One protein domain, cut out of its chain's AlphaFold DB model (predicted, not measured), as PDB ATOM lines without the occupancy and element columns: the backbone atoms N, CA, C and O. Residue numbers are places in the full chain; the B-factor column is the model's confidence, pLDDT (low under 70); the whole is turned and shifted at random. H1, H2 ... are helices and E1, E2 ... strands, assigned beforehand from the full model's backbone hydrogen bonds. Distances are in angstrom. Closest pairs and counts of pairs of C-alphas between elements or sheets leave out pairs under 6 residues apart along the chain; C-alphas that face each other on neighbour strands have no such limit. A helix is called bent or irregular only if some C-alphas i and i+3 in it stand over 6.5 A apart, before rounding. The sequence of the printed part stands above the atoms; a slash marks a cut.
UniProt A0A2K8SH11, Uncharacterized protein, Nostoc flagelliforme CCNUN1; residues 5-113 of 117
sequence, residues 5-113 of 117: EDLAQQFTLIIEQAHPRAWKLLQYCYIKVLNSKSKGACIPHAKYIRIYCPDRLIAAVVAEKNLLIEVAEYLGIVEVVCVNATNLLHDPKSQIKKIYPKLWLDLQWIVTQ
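AT A GLANCE: This is residues 5 to 113 of the 117 residues of an uncharacterized protein of Nostoc flagelliforme CCNUN1 (UniProt A0A2K8SH11). What does the model look like on first sight? A small three-stranded sheet makes the core, with H1, H3 and H4 over one face and H5 and H7 on the other, near the end of the sheet where E1 begins and E2 and E3 end: three layers, helices on both faces of a sheet. H2 folds back from H1, H6 sits beyond the sheet at the start of H7, and the loop between E1 and E2 reaches away at the sheet's other end. What are its parts and its size? The printed part has 109 residues, with seven named helices and three named strands in the order H1 H2 E1 E2 H3 H4 E3 H5 H6 H7, and its class is mixed, helices and strands. The mixed sheet has the order E1, E2, E3, with E1 and E2 antiparallel and E2 and E3 parallel. The whole is compact, with a radius of gyration of the C-alphas of 14.0 A and spans of 38 by 36 by 22 A.

IN THESE COORDINATES: Where does the printed part begin? H1, residues 5 to 18, starts with C-alpha 5 at (41.958, 22.886, 78.451) and measures 19.9 A from first to last C-alpha. H2 is residues 20 to 26, 9.7 A long. Where are the strands and the helices between them? E1 is residues 30 to 35, 16.7 A, and E2 is residues 47 to 53, 19.5 A, with C-alpha 47 at (39.216, 19.269, 89.341). H3, residues 55 to 63, is 13.7 A long and irregular, with C-alphas 56 and 59 7.3 A apart; H4, residues 65 to 74, is 14.4 A, and E3, residues 79 to 84, is 16.5 A. What comes last? H5 is residues 85 to 90 and H6 residues 96 to 99; H7, residues 101 to 112, is 16.7 A long and ends with C-alpha 112 at (47.895, 45.283, 81.007).

HOW THE PARTS SIT: How are the strands paired? E1 and E2 form an antiparallel hairpin at 159 degrees, with N 32 and O 50 2.9 A apart, within hydrogen-bond range. E2 and E3 are parallel at 23 degrees, with N 51 and O 81 within range at 2.9 A. E2, H3, H4 and E3 form a strand-helix-strand unit, two parallel neighbour strands with helices between, and its crossover is right-handed. Which helices are on the same face? H1, at a height over the sheet of 11.0 A, H3 at 8.0 A and H4 at 8.8 A are; the C-alphas of Ala 8 and Val 33 are the closest of H1 and E1, 5.9 A apart. H1 touches H4 at a steep tilt of 61 degrees, opposite ways, the closest C-alphas being those of Phe 11 and Val 71 at 6.8 A. H2 touches H3, the closest C-alphas being those of Leu 25 and Val 61 at 6.5 A, and forms a helical hairpin with H1. Where are H5, H6 and H7? H5 and H7 are on the sheet and touch, about perpendicular at 73 degrees, with the C-alphas of Ala 85 and Leu 107 closest at 6.1 A. H6 is not on the sheet and touches H7 only at the corner, the C-alphas of Lys 97 and Trp 104 being closest at 5.3 A. How do the helix backbones stand? In H1, H4, H5 and H7 every O i to N i+4 pair is within hydrogen-bond range; in H2 it is 2 of 3 and in H3 3 of 5, and H6 is too short for such a pair.

THE WHOLE: How far does the printed part reach? The two C-alphas farthest apart are those of Cys 42 and Gln 113, at 39.0 A. Is it unbroken, and which links are long? The printed part has no cut. The link from E1 to E2, with 11 residues, is long, and the other links are tight. Where is confidence low? The mean pLDDT of the printed part is 90.4, and residues 37 to 44 are under 70.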
ATOM      1  N   GLU A   5      42.263  21.858  79.440       89.75
ATOM      2  CA  GLU A   5      41.958  22.886  78.451       89.75
ATOM      3  C   GLU A   5      40.544  22.732  77.875       89.75
ATOM      4  O   GLU A   5      39.817  23.724  77.808       89.75
ATOM      5  N   ASP A   6      40.113  21.509  77.542       91.62
ATOM      6  CA  ASP A   6      38.754  21.256  77.035       91.62
ATOM      7  C   ASP A   6      37.684  21.672  78.060       91.62
ATOM      8  O   ASP A   6      36.664  22.260  77.706       91.62
ATOM      9  N   LEU A   7      37.920  21.407  79.350       93.00
ATOM     10  CA  LEU A   7      37.001  21.817  80.417       93.00
ATOM     11  C   LEU A   7      36.982  23.326  80.629       93.00
ATOM     12  O   LEU A   7      35.914  23.894  80.847       93.00
ATOM     13  N   ALA A   8      38.142  23.982  80.553       94.06
ATOM     14  CA  ALA A   8      38.206  25.437  80.610       94.06
ATOM     15  C   ALA A   8      37.423  26.067  79.444       94.06
ATOM     16  O   ALA A   8      36.695  27.041  79.648       94.06
ATOM     17  N   GLN A   9      37.521  25.487  78.244       94.69
ATOM     18  CA  GLN A   9      36.760  25.926  77.072       94.69
ATOM     19  C   GLN A   9      35.256  25.709  77.244       94.69
ATOM     20  O   GLN A   9      34.490  26.633  76.994       94.69
ATOM     21  N   GLN A  10      34.824  24.539  77.721       95.06
ATOM     22  CA  GLN A  10      33.402  24.270  77.974       95.06
ATOM     23  C   GLN A  10      32.817  25.206  79.032       95.06
ATOM     24  O   GLN A  10      31.747  25.773  78.821       95.06
ATOM     25  N   PHE A  11      33.536  25.425  80.135       95.62
ATOM     26  CA  PHE A  11      33.144  26.379  81.174       95.62
ATOM     27  C   PHE A  11      32.951  27.785  80.598       95.62
ATOM     28  O   PHE A  11      31.938  28.438  80.842       95.62
ATOM     29  N   THR A  12      33.911  28.221  79.784       95.50
ATOM     30  CA  THR A  12      33.880  29.531  79.131       95.50
ATOM     31  C   THR A  12      32.697  29.649  78.169       95.50
ATOM     32  O   THR A  12      31.965  30.633  78.227       95.50
ATOM     33  N   LEU A  13      32.461  28.623  77.349       96.06
ATOM     34  CA  LEU A  13      31.375  28.589  76.370       96.06
ATOM     35  C   LEU A  13      29.995  28.656  77.038       96.06
ATOM     36  O   LEU A  13      29.126  29.397  76.581       96.06
ATOM     37  N   ILE A  14      29.794  27.916  78.134       96.12
ATOM     38  CA  ILE A  14      28.529  27.943  78.881       96.12
ATOM     39  C   ILE A  14      28.275  29.349  79.431       96.12
ATOM     40  O   ILE A  14      27.167  29.867  79.302       96.12
ATOM     41  N   ILE A  15      29.292  29.998  80.001       95.88
ATOM     42  CA  ILE A  15      29.139  31.347  80.557       95.88
ATOM     43  C   ILE A  15      28.890  32.380  79.462       95.88
ATOM     44  O   ILE A  15      28.029  33.243  79.630       95.88
ATOM     45  N   GLU A  16      29.596  32.285  78.339       95.81
ATOM     46  CA  GLU A  16      29.383  33.156  77.185       95.81
ATOM     47  C   GLU A  16      27.942  33.072  76.663       95.81
ATOM     48  O   GLU A  16      27.311  34.104  76.424       95.81
ATOM     49  N   GLN A  17      27.400  31.860  76.541       95.06
ATOM     50  CA  GLN A  17      26.068  31.635  75.978       95.06
ATOM     51  C   GLN A  17      24.935  31.919  76.974       95.06
ATOM     52  O   GLN A  17      23.943  32.553  76.615       95.06
ATOM     53  N   ALA A  18      25.062  31.450  78.216       94.25
ATOM     54  CA  ALA A  18      23.982  31.491  79.202       94.25
ATOM     55  C   ALA A  18      24.039  32.723  80.118       94.25
ATOM     56  O   ALA A  18      23.007  33.159  80.634       94.25
ATOM     57  N   HIS A  19      25.221  33.319  80.312       94.88
ATOM     58  CA  HIS A  19      25.432  34.383  81.298       94.88
ATOM     59  C   HIS A  19      26.251  35.565  80.742       94.88
ATOM     60  O   HIS A  19      27.341  35.866  81.243       94.88
ATOM     61  N   PRO A  20      25.706  36.343  79.782       92.69
ATOM     62  CA  PRO A  20      26.446  37.416  79.108       92.69
ATOM     63  C   PRO A  20      27.013  38.487  80.052       92.69
ATOM     64  O   PRO A  20      28.023  39.120  79.751       92.69
ATOM     65  N   ARG A  21      26.371  38.714  81.208       92.38
ATOM     66  CA  ARG A  21      26.854  39.660  82.230       92.38
ATOM     67  C   ARG A  21      28.144  39.176  82.891       92.38
ATOM     68  O   ARG A  21      29.091  39.950  82.976       92.38
ATOM     69  N   ALA A  22      28.194  37.905  83.287       93.88
ATOM     70  CA  ALA A  22      29.400  37.291  83.830       93.88
ATOM     71  C   ALA A  22      30.496  37.195  82.755       93.88
ATOM     72  O   ALA A  22      31.662  37.478  83.031       93.88
ATOM     73  N   TRP A  23      30.122  36.902  81.504       95.44
ATOM     74  CA  TRP A  23      31.068  36.841  80.389       95.44
ATOM     75  C   TRP A  23      31.803  38.161  80.138       95.44
ATOM     76  O   TRP A  23      33.023  38.161  79.972       95.44
ATOM     77  N   LYS A  24      31.101  39.302  80.222       93.50
ATOM     78  CA  LYS A  24      31.723  40.633  80.100       93.50
ATOM     79  C   LYS A  24      32.870  40.862  81.083       93.50
ATOM     80  O   LYS A  24      33.768  41.646  80.782       93.50
ATOM     81  N   LEU A  25      32.835  40.202  82.241       93.69
ATOM     82  CA  LEU A  25      33.905  40.244  83.232       93.69
ATOM     83  C   LEU A  25      34.994  39.213  82.907       93.69
ATOM     84  O   LEU A  25      36.178  39.549  82.894       93.69
ATOM     85  N   LEU A  26      34.596  37.969  82.624       94.12
ATOM     86  CA  LEU A  26      35.520  36.847  82.443       94.12
ATOM     87  C   LEU A  26      36.349  36.906  81.162       94.12
ATOM     88  O   LEU A  26      37.450  36.364  81.166       94.12
ATOM     89  N   GLN A  27      35.890  37.589  80.110       93.62
ATOM     90  CA  GLN A  27      36.681  37.791  78.886       93.62
ATOM     91  C   GLN A  27      38.019  38.516  79.146       93.62
ATOM     92  O   GLN A  27      38.955  38.403  78.359       93.62
ATOM     93  N   TYR A  28      38.125  39.240  80.269       94.25
ATOM     94  CA  TYR A  28      39.350  39.908  80.724       94.25
ATOM     95  C   TYR A  28      40.114  39.113  81.794       94.25
ATOM     96  O   TYR A  28      41.080  39.621  82.370       94.25
ATOM     97  N   CYS A  29      39.676  37.894  82.105       94.94
ATOM     98  CA  CYS A  29      40.322  36.996  83.051       94.94
ATOM     99  C   CYS A  29      40.979  35.824  82.310       94.94
ATOM    100  O   CYS A  29      40.620  35.473  81.190       94.94
ATOM    101  N   TYR A  30      41.945  35.185  82.963       95.50
ATOM    102  CA  TYR A  30      42.541  33.942  82.492       95.50
ATOM    103  C   TYR A  30      42.004  32.775  83.316       95.50
ATOM    104  O   TYR A  30      42.117  32.767  84.543       95.50
ATOM    105  N   ILE A  31      41.430  31.780  82.646       95.50
ATOM    106  CA  ILE A  31      40.786  30.630  83.282       95.50
ATOM    107  C   ILE A  31      41.669  29.400  83.100       95.50
ATOM    108  O   ILE A  31      42.113  29.094  81.995       95.50
ATOM    109  N   LYS A  32      41.921  28.677  84.192       93.75
ATOM    110  CA  LYS A  32      42.716  27.450  84.169       93.75
ATOM    111  C   LYS A  32      42.107  26.377  85.051       93.75
ATOM    112  O   LYS A  32      41.912  26.601  86.244       93.75
ATOM    113  N   VAL A  33      41.894  25.195  84.485       92.75
ATOM    114  CA  VAL A  33      41.539  24.000  85.251       92.75
ATOM    115  C   VAL A  33      42.815  23.332  85.757       92.75
ATOM    116  O   VAL A  33      43.830  23.275  85.065       92.75
ATOM    117  N   LEU A  34      42.780  22.871  87.000       88.94
ATOM    118  CA  LEU A  34      43.858  22.172  87.678       88.94
ATOM    119  C   LEU A  34      43.317  20.851  88.213       88.94
ATOM    120  O   LEU A  34      42.293  20.830  88.895       88.94
ATOM    121  N   ASN A  35      44.031  19.760  87.968       84.81
ATOM    122  CA  ASN A  35      43.774  18.506  88.663       84.81
ATOM    123  C   ASN A  35      44.527  18.450  89.998       84.81
ATOM    124  O   ASN A  35      45.717  18.781  90.077       84.81
ATOM    125  N   SER A  36      43.869  17.940  91.039       72.56
ATOM    126  CA  SER A  36      44.564  17.521  92.252       72.56
ATOM    127  C   SER A  36      45.483  16.346  91.922       72.56
ATOM    128  O   SER A  36      45.044  15.230  91.651       72.56
ATOM    129  N   LYS A  37      46.790  16.617  91.925       59.69
ATOM    130  CA  LYS A  37      47.845  15.603  91.770       59.69
ATOM    131  C   LYS A  37      48.289  15.020  93.116       59.69
ATOM    132  O   LYS A  37      49.230  14.229  93.157       59.69
ATOM    133  N   SER A  38      47.675  15.431  94.229       52.38
ATOM    134  CA  SER A  38      48.121  15.018  95.559       52.38
ATOM    135  C   SER A  38      47.715  13.574  95.853       52.38
ATOM    136  O   SER A  38      46.530  13.247  95.815       52.38
ATOM    137  N   LYS A  39      48.691  12.742  96.244       47.53
ATOM    138  CA  LYS A  39      48.540  11.344  96.709       47.53
ATOM    139  C   LYS A  39      47.749  11.184  98.032       47.53
ATOM    140  O   LYS A  39      47.950  10.215  98.750       47.53
ATOM    141  N   GLY A  40      46.870  12.126  98.370       50.06
ATOM    142  CA  GLY A  40      46.099  12.140  99.618       50.06
ATOM    143  C   GLY A  40      44.803  12.950  99.545       50.06
ATOM    144  O   GLY A  40      44.233  13.266 100.582       50.06
ATOM    145  N   ALA A  41      44.339  13.319  98.345       56.84
ATOM    146  CA  ALA A  41      43.029  13.944  98.208       56.84
ATOM    147  C   ALA A  41      41.931  12.905  98.478       56.84
ATOM    148  O   ALA A  41      41.958  11.823  97.893       56.84
ATOM    149  N   CYS A  42      40.947  13.253  99.316       58.12
ATOM    150  CA  CYS A  42      39.770  12.414  99.573       58.12
ATOM    151  C   CYS A  42      38.986  12.078  98.294       58.12
ATOM    152  O   CYS A  42      38.292  11.069  98.258       58.12
ATOM    153  N   ILE A  43      39.115  12.903  97.249       63.31
ATOM    154  CA  ILE A  43      38.507  12.686  95.938       63.31
ATOM    155  C   ILE A  43      39.636  12.541  94.905       63.31
ATOM    156  O   ILE A  43      40.281  13.537  94.549       63.31
ATOM    157  N   PRO A  44      39.910  11.314  94.424       65.44
ATOM    158  CA  PRO A  44      40.836  11.086  93.324       65.44
ATOM    159  C   PRO A  44      40.417  11.910  92.103       65.44
ATOM    160  O   PRO A  44      39.244  11.932  91.744       65.44
ATOM    161  N   HIS A  45      41.373  12.577  91.451       73.38
ATOM    162  CA  HIS A  45      41.135  13.371  90.236       73.38
ATOM    163  C   HIS A  45      40.168  14.558  90.397       73.38
ATOM    164  O   HIS A  45      39.589  15.006  89.407       73.38
ATOM    165  N   ALA A  46      40.015  15.099  91.612       83.06
ATOM    166  CA  ALA A  46      39.271  16.339  91.814       83.06
ATOM    167  C   ALA A  46      39.831  17.464  90.929       83.06
ATOM    168  O   ALA A  46      41.048  17.689  90.870       83.06
ATOM    169  N   LYS A  47      38.923  18.157  90.244       89.25
ATOM    170  CA  LYS A  47      39.216  19.269  89.341       89.25
ATOM    171  C   LYS A  47      38.855  20.578  90.010       89.25
ATOM    172  O   LYS A  47      37.816  20.684  90.649       89.25
ATOM    173  N   TYR A  48      39.706  21.569  89.818       91.62
ATOM    174  CA  TYR A  48      39.584  22.898  90.395       91.62
ATOM    175  C   TYR A  48      39.712  23.899  89.267       91.62
ATOM    176  O   TYR A  48      40.564  23.722  88.396       91.62
ATOM    177  N   ILE A  49      38.931  24.969  89.287       94.06
ATOM    178  CA  ILE A  49      39.105  26.067  88.346       94.06
ATOM    179  C   ILE A  49      39.702  27.266  89.074       94.06
ATOM    180  O   ILE A  49      39.242  27.689  90.137       94.06
ATOM    181  N   ARG A  50      40.776  27.807  88.506       94.88
ATOM    182  CA  ARG A  50      41.350  29.085  88.909       94.88
ATOM    183  C   ARG A  50      41.025  30.129  87.867       94.88
ATOM    184  O   ARG A  50      41.360  29.965  86.695       94.88
ATOM    185  N   ILE A  51      40.424  31.211  88.327       96.75
ATOM    186  CA  ILE A  51      40.067  32.362  87.515       96.75
ATOM    187  C   ILE A  51      40.974  33.503  87.961       96.75
ATOM    188  O   ILE A  51      40.827  34.039  89.059       96.75
ATOM    189  N   TYR A  52      41.957  33.835  87.136       96.56
ATOM    190  CA  TYR A  52      42.886  34.927  87.388       96.56
ATOM    191  C   TYR A  52      42.330  36.203  86.773       96.56
ATOM    192  O   TYR A  52      42.164  36.271  85.559       96.56
ATOM    193  N   CYS A  53      42.071  37.214  87.592       95.62
ATOM    194  CA  CYS A  53      41.479  38.466  87.140       95.62
ATOM    195  C   CYS A  53      42.342  39.668  87.536       95.62
ATOM    196  O   CYS A  53      42.991  39.633  88.587       95.62
ATOM    197  N   PRO A  54      42.342  40.746  86.734       95.50
ATOM    198  CA  PRO A  54      42.931  42.019  87.132       95.50
ATOM    199  C   PRO A  54      42.295  42.552  88.421       95.50
ATOM    200  O   PRO A  54      41.098  42.358  88.644       95.50
ATOM    201  N   ASP A  55      43.070  43.280  89.225       95.06
ATOM    202  CA  ASP A  55      42.628  43.842  90.512       95.06
ATOM    203  C   ASP A  55      41.293  44.595  90.413       95.06
ATOM    204  O   ASP A  55      40.350  44.314  91.146       95.06
ATOM    205  N   ARG A  56      41.152  45.454  89.401       92.56
ATOM    206  CA  ARG A  56      39.928  46.237  89.159       92.56
ATOM    207  C   ARG A  56      38.658  45.402  88.920       92.56
ATOM    208  O   ARG A  56      37.564  45.933  89.055       92.56
ATOM    209  N   LEU A  57      38.787  44.137  88.504       94.12
ATOM    210  CA  LEU A  57      37.653  43.263  88.176       94.12
ATOM    211  C   LEU A  57      37.365  42.232  89.266       94.12
ATOM    212  O   LEU A  57      36.295  41.627  89.247       94.12
ATOM    213  N   ILE A  58      38.278  42.019  90.220       94.44
ATOM    214  CA  ILE A  58      38.151  40.889  91.144       94.44
ATOM    215  C   ILE A  58      36.891  40.971  92.003       94.44
ATOM    216  O   ILE A  58      36.225  39.960  92.183       94.44
ATOM    217  N   ALA A  59      36.520  42.161  92.480       95.50
ATOM    218  CA  ALA A  59      35.314  42.339  93.283       95.50
ATOM    219  C   ALA A  59      34.045  41.977  92.494       95.50
ATOM    220  O   ALA A  59      33.177  41.278  93.011       95.50
ATOM    221  N   ALA A  60      33.971  42.390  91.224       95.44
ATOM    222  CA  ALA A  60      32.849  42.074  90.344       95.44
ATOM    223  C   ALA A  60      32.786  40.574  90.020       95.44
ATOM    224  O   ALA A  60      31.721  39.974  90.074       95.44
ATOM    225  N   VAL A  61      33.929  39.940  89.752       95.19
ATOM    226  CA  VAL A  61      33.986  38.495  89.475       95.19
ATOM    227  C   VAL A  61      33.633  37.674  90.718       95.19
ATOM    228  O   VAL A  61      32.926  36.675  90.618       95.19
ATOM    229  N   VAL A  62      34.067  38.107  91.905       95.31
ATOM    230  CA  VAL A  62      33.695  37.468  93.176       95.31
ATOM    231  C   VAL A  62      32.200  37.621  93.468       95.31
ATOM    232  O   VAL A  62      31.614  36.711  94.051       95.31
ATOM    233  N   ALA A  63      31.560  38.709  93.036       96.12
ATOM    234  CA  ALA A  63      30.109  38.861  93.157       96.12
ATOM    235  C   ALA A  63      29.337  37.809  92.334       96.12
ATOM    236  O   ALA A  63      28.290  37.343  92.772       96.12
ATOM    237  N   GLU A  64      29.892  37.361  91.204       95.56
ATOM    238  CA  GLU A  64      29.328  36.293  90.364       95.56
ATOM    239  C   GLU A  64      29.716  34.876  90.842       95.56
ATOM    240  O   GLU A  64      29.364  33.885  90.205       95.56
ATOM    241  N   LYS A  65      30.435  34.731  91.966       93.56
ATOM    242  CA  LYS A  65      31.034  33.450  92.390       93.56
ATOM    243  C   LYS A  65      30.036  32.294  92.481       93.56
ATOM    244  O   LYS A  65      30.389  31.185  92.096       93.56
ATOM    245  N   ASN A  66      28.819  32.530  92.967       95.31
ATOM    246  CA  ASN A  66      27.813  31.470  93.095       95.31
ATOM    247  C   ASN A  66      27.407  30.899  91.729       95.31
ATOM    248  O   ASN A  66      27.346  29.686  91.574       95.31
ATOM    249  N   LEU A  67      27.225  31.767  90.731       95.81
ATOM    250  CA  LEU A  67      26.949  31.367  89.351       95.81
ATOM    251  C   LEU A  67      28.125  30.581  88.769       95.81
ATOM    252  O   LEU A  67      27.940  29.544  88.141       95.81
ATOM    253  N   LEU A  68      29.356  31.045  89.009       96.31
ATOM    254  CA  LEU A  68      30.554  30.343  88.544       96.31
ATOM    255  C   LEU A  68      30.669  28.944  89.165       96.31
ATOM    256  O   LEU A  68      31.099  28.019  88.481       96.31
ATOM    257  N   ILE A  69      30.294  28.788  90.438       95.75
ATOM    258  CA  ILE A  69      30.254  27.488  91.119       95.75
ATOM    259  C   ILE A  69      29.203  26.582  90.482       95.75
ATOM    260  O   ILE A  69      29.532  25.452  90.150       95.75
ATOM    261  N   GLU A  70      27.992  27.076  90.233       95.44
ATOM    262  CA  GLU A  70      26.920  26.289  89.609       95.44
ATOM    263  C   GLU A  70      27.335  25.739  88.231       95.44
ATOM    264  O   GLU A  70      27.194  24.547  87.946       95.44
ATOM    265  N   VAL A  71      27.949  26.582  87.391       95.62
ATOM    266  CA  VAL A  71      28.475  26.149  86.084       95.62
ATOM    267  C   VAL A  71      29.628  25.148  86.244       95.62
ATOM    268  O   VAL A  71      29.745  24.196  85.471       95.62
ATOM    269  N   ALA A  72      30.492  25.342  87.241       94.50
ATOM    270  CA  ALA A  72      31.600  24.432  87.520       94.50
ATOM    271  C   ALA A  72      31.103  23.052  87.991       94.50
ATOM    272  O   ALA A  72      31.609  22.029  87.518       94.50
ATOM    273  N   GLU A  73      30.087  23.010  88.852       93.94
ATOM    274  CA  GLU A  73      29.462  21.779  89.345       93.94
ATOM    275  C   GLU A  73      28.841  20.969  88.201       93.94
ATOM    276  O   GLU A  73      29.040  19.752  88.138       93.94
ATOM    277  N   TYR A  74      28.197  21.636  87.236       92.75
ATOM    278  CA  TYR A  74      27.679  20.990  86.022       92.75
ATOM    279  C   TYR A  74      28.774  20.262  85.218       92.75
ATOM    280  O   TYR A  74      28.523  19.224  84.604       92.75
ATOM    281  N   LEU A  75      30.010  20.766  85.258       91.19
ATOM    282  CA  LEU A  75      31.177  20.172  84.594       91.19
ATOM    283  C   LEU A  75      31.963  19.190  85.484       91.19
ATOM    284  O   LEU A  75      33.028  18.706  85.084       91.19
ATOM    285  N   GLY A  76      31.469  18.891  86.690       89.88
ATOM    286  CA  GLY A  76      32.145  18.021  87.656       89.88
ATOM    287  C   GLY A  76      33.420  18.632  88.249       89.88
ATOM    288  O   GLY A  76      34.344  17.903  88.623       89.88
ATOM    289  N   ILE A  77      33.507  19.963  88.297       90.75
ATOM    290  CA  ILE A  77      34.596  20.710  88.934       90.75
ATOM    291  C   ILE A  77      34.194  20.992  90.385       90.75
ATOM    292  O   ILE A  77      33.091  21.446  90.662       90.75
ATOM    293  N   VAL A  78      35.103  20.715  91.316       88.12
ATOM    294  CA  VAL A  78      34.835  20.699  92.763       88.12
ATOM    295  C   VAL A  78      34.915  22.091  93.387       88.12
ATOM    296  O   VAL A  78      34.278  22.351  94.402       88.12
ATOM    297  N   GLU A  79      35.720  22.991  92.823       89.62
ATOM    298  CA  GLU A  79      35.940  24.305  93.425       89.62
ATOM    299  C   GLU A  79      36.305  25.371  92.390       89.62
ATOM    300  O   GLU A  79      37.070  25.123  91.452       89.62
ATOM    301  N   VAL A  80      35.804  26.586  92.634       94.31
ATOM    302  CA  VAL A  80      36.117  27.811  91.894       94.31
ATOM    303  C   VAL A  80      36.887  28.781  92.783       94.31
ATOM    304  O   VAL A  80      36.376  29.268  93.796       94.31
ATOM    305  N   VAL A  81      38.104  29.126  92.365       94.31
ATOM    306  CA  VAL A  81      38.969  30.075  93.072       94.31
ATOM    307  C   VAL A  81      39.251  31.284  92.187       94.31
ATOM    308  O   VAL A  81      39.887  31.172  91.140       94.31
ATOM    309  N   CYS A  82      38.823  32.460  92.642       95.50
ATOM    310  CA  CYS A  82      39.170  33.738  92.024       95.50
ATOM    311  C   CYS A  82      40.502  34.239  92.594       95.50
ATOM    312  O   CYS A  82      40.681  34.298  93.810       95.50
ATOM    313  N   VAL A  83      41.440  34.600  91.722       95.19
ATOM    314  CA  VAL A  83      42.795  35.026  92.087       95.19
ATOM    315  C   VAL A  83      43.065  36.408  91.510       95.19
ATOM    316  O   VAL A  83      42.853  36.647  90.324       95.19
ATOM    317  N   ASN A  84      43.591  37.308  92.338       95.88
ATOM    318  CA  ASN A  84      44.041  38.619  91.885       95.88
ATOM    319  C   ASN A  84      45.365  38.475  91.124       95.88
ATOM    320  O   ASN A  84      46.422  38.284  91.732       95.88
ATOM    321  N   ALA A  85      45.305  38.550  89.796       95.69
ATOM    322  CA  ALA A  85      46.471  38.439  88.928       95.69
ATOM    323  C   ALA A  85      47.455  39.593  89.158       95.69
ATOM    324  O   ALA A  85      48.663  39.373  89.175       95.69
ATOM    325  N   THR A  86      46.949  40.807  89.392       95.12
ATOM    326  CA  THR A  86      47.781  41.985  89.652       95.12
ATOM    327  C   THR A  86      48.614  41.781  90.912       95.12
ATOM    328  O   THR A  86      49.836  41.912  90.852       95.12
ATOM    329  N   ASN A  87      47.999  41.377  92.024       94.81
ATOM    330  CA  ASN A  87      48.730  41.134  93.270       94.81
ATOM    331  C   ASN A  87      49.696  39.953  93.131       94.81
ATOM    332  O   ASN A  87      50.831  40.036  93.588       94.81
ATOM    333  N   LEU A  88      49.291  38.885  92.437       94.06
ATOM    334  CA  LEU A  88      50.138  37.710  92.220       94.06
ATOM    335  C   LEU A  88      51.409  38.017  91.409       94.06
ATOM    336  O   LEU A  88      52.437  37.370  91.616       94.06
ATOM    337  N   LEU A  89      51.340  38.970  90.474       94.06
ATOM    338  CA  LEU A  89      52.486  39.409  89.675       94.06
ATOM    339  C   LEU A  89      53.415  40.361  90.437       94.06
ATOM    340  O   LEU A  89      54.619  40.343  90.183       94.06
ATOM    341  N   HIS A  90      52.866  41.183  91.334       92.38
ATOM    342  CA  HIS A  90      53.633  42.149  92.127       92.38
ATOM    343  C   HIS A  90      54.159  41.575  93.447       92.38
ATOM    344  O   HIS A  90      55.026  42.191  94.063       92.38
ATOM    345  N   ASP A  91      53.670  40.412  93.884       93.38
ATOM    346  CA  ASP A  91      54.163  39.756  95.091       93.38
ATOM    347  C   ASP A  91      55.635  39.325  94.905       93.38
ATOM    348  O   ASP A  91      55.924  38.440  94.092       93.38
ATOM    349  N   PRO A  92      56.587  39.891  95.675       88.56
ATOM    350  CA  PRO A  92      58.007  39.559  95.560       88.56
ATOM    351  C   PRO A  92      58.320  38.105  95.936       88.56
ATOM    352  O   PRO A  92      59.369  37.582  95.551       88.56
ATOM    353  N   LYS A  93      57.433  37.435  96.684       92.81
ATOM    354  CA  LYS A  93      57.559  36.012  97.034       92.81
ATOM    355  C   LYS A  93      56.929  35.092  95.987       92.81
ATOM    356  O   LYS A  93      57.115  33.875  96.065       92.81
ATOM    357  N   SER A  94      56.227  35.644  94.999       89.06
ATOM    358  CA  SER A  94      55.613  34.871  93.927       89.06
ATOM    359  C   SER A  94      56.673  34.185  93.072       89.06
ATOM    360  O   SER A  94      57.516  34.810  92.429       89.06
ATOM    361  N   GLN A  95      56.615  32.856  93.023       91.38
ATOM    362  CA  GLN A  95      57.513  32.054  92.191       91.38
ATOM    363  C   GLN A  95      56.939  31.782  90.795       91.38
ATOM    364  O   GLN A  95      57.544  31.044  90.015       91.38
ATOM    365  N   ILE A  96      55.793  32.381  90.445       91.31
ATOM    366  CA  ILE A  96      55.055  32.058  89.217       91.31
ATOM    367  C   ILE A  96      55.890  32.258  87.948       91.31
ATOM    368  O   ILE A  96      55.839  31.419  87.057       91.31
ATOM    369  N   LYS A  97      56.740  33.294  87.900       91.88
ATOM    370  CA  LYS A  97      57.645  33.549  86.769       91.88
ATOM    371  C   LYS A  97      58.640  32.405  86.548       91.88
ATOM    372  O   LYS A  97      58.977  32.102  85.410       91.88
ATOM    373  N   LYS A  98      59.117  31.784  87.632       91.94
ATOM    374  CA  LYS A  98      60.099  30.689  87.586       91.94
ATOM    375  C   LYS A  98      59.432  29.339  87.318       91.94
ATOM    376  O   LYS A  98      59.941  28.570  86.516       91.94
ATOM    377  N   ILE A  99      58.310  29.059  87.985       92.06
ATOM    378  CA  ILE A  99      57.637  27.750  87.920       92.06
ATOM    379  C   ILE A  99      56.761  27.634  86.662       92.06
ATOM    380  O   ILE A  99      56.715  26.582  86.031       92.06
ATOM    381  N   TYR A 100      56.076  28.714  86.277       91.69
ATOM    382  CA  TYR A 100      55.112  28.741  85.175       91.69
ATOM    383  C   TYR A 100      55.308  29.987  84.290       91.69
ATOM    384  O   TYR A 100      54.444  30.866  84.262       91.69
ATOM    385  N   PRO A 101      56.414  30.083  83.528       92.94
ATOM    386  CA  PRO A 101      56.752  31.281  82.753       92.94
ATOM    387  C   PRO A 101      55.692  31.655  81.709       92.94
ATOM    388  O   PRO A 101      55.408  32.835  81.527       92.94
ATOM    389  N   LYS A 102      55.052  30.665  81.067       93.12
ATOM    390  CA  LYS A 102      53.951  30.914  80.121       93.12
ATOM    391  C   LYS A 102      52.739  31.545  80.812       93.12
ATOM    392  O   LYS A 102      52.255  32.571  80.361       93.12
ATOM    393  N   LEU A 103      52.320  30.982  81.949       92.50
ATOM    394  CA  LEU A 103      51.227  31.548  82.743       92.50
ATOM    395  C   LEU A 103      51.567  32.969  83.198       92.50
ATOM    396  O   LEU A 103      50.717  33.840  83.149       92.50
ATOM    397  N   TRP A 104      52.809  33.225  83.612       94.81
ATOM    398  CA  TRP A 104      53.234  34.572  83.988       94.81
ATOM    399  C   TRP A 104      53.045  35.585  82.847       94.81
ATOM    400  O   TRP A 104      52.528  36.669  83.105       94.81
ATOM    401  N   LEU A 105      53.380  35.223  81.603       94.50
ATOM    402  CA  LEU A 105      53.131  36.070  80.427       94.50
ATOM    403  C   LEU A 105      51.633  36.277  80.169       94.50
ATOM    404  O   LEU A 105      51.205  37.413  79.970       94.50
ATOM    405  N   ASP A 106      50.833  35.210  80.239       94.19
ATOM    406  CA  ASP A 106      49.376  35.293  80.073       94.19
ATOM    407  C   ASP A 106      48.751  36.231  81.127       94.19
ATOM    408  O   ASP A 106      47.885  37.053  80.822       94.19
ATOM    409  N   LEU A 107      49.237  36.166  82.372       95.25
ATOM    410  CA  LEU A 107      48.792  37.046  83.452       95.25
ATOM    411  C   LEU A 107      49.212  38.502  83.232       95.25
ATOM    412  O   LEU A 107      48.428  39.413  83.499       95.25
ATOM    413  N   GLN A 108      50.433  38.744  82.748       94.81
ATOM    414  CA  GLN A 108      50.861  40.098  82.392       94.81
ATOM    415  C   GLN A 108      49.963  40.687  81.305       94.81
ATOM    416  O   GLN A 108      49.532  41.835  81.427       94.81
ATOM    417  N   TRP A 109      49.623  39.891  80.290       93.44
ATOM    418  CA  TRP A 109      48.726  40.306  79.218       93.44
ATOM    419  C   TRP A 109      47.379  40.783  79.770       93.44
ATOM    420  O   TRP A 109      47.040  41.952  79.587       93.44
ATOM    421  N   ILE A 110      46.660  39.956  80.539       93.88
ATOM    422  CA  ILE A 110      45.332  40.338  81.060       93.88
ATOM    423  C   ILE A 110      45.375  41.550  82.006       93.88
ATOM    424  O   ILE A 110      44.447  42.356  82.018       93.88
ATOM    425  N   VAL A 111      46.455  41.719  82.781       93.56
ATOM    426  CA  VAL A 111      46.595  42.853  83.709       93.56
ATOM    427  C   VAL A 111      46.871  44.158  82.958       93.56
ATOM    428  O   VAL A 111      46.416  45.215  83.395       93.56
ATOM    429  N   THR A 112      47.583  44.098  81.829       91.50
ATOM    430  CA  THR A 112      47.895  45.283  81.007       91.50
ATOM    431  C   THR A 112      46.758  45.721  80.091       91.50
ATOM    432  O   THR A 112      46.708  46.896  79.721       91.50
ATOM    433  N   GLN A 113      45.824  44.825  79.752       84.25
ATOM    434  CA  GLN A 113      44.640  45.211  78.989       84.25
ATOM    435  C   GLN A 113      43.877  46.315  79.725       84.25
ATOM    436  O   GLN A 113      43.733  46.280  80.948       84.25
TER     437      GLN A 113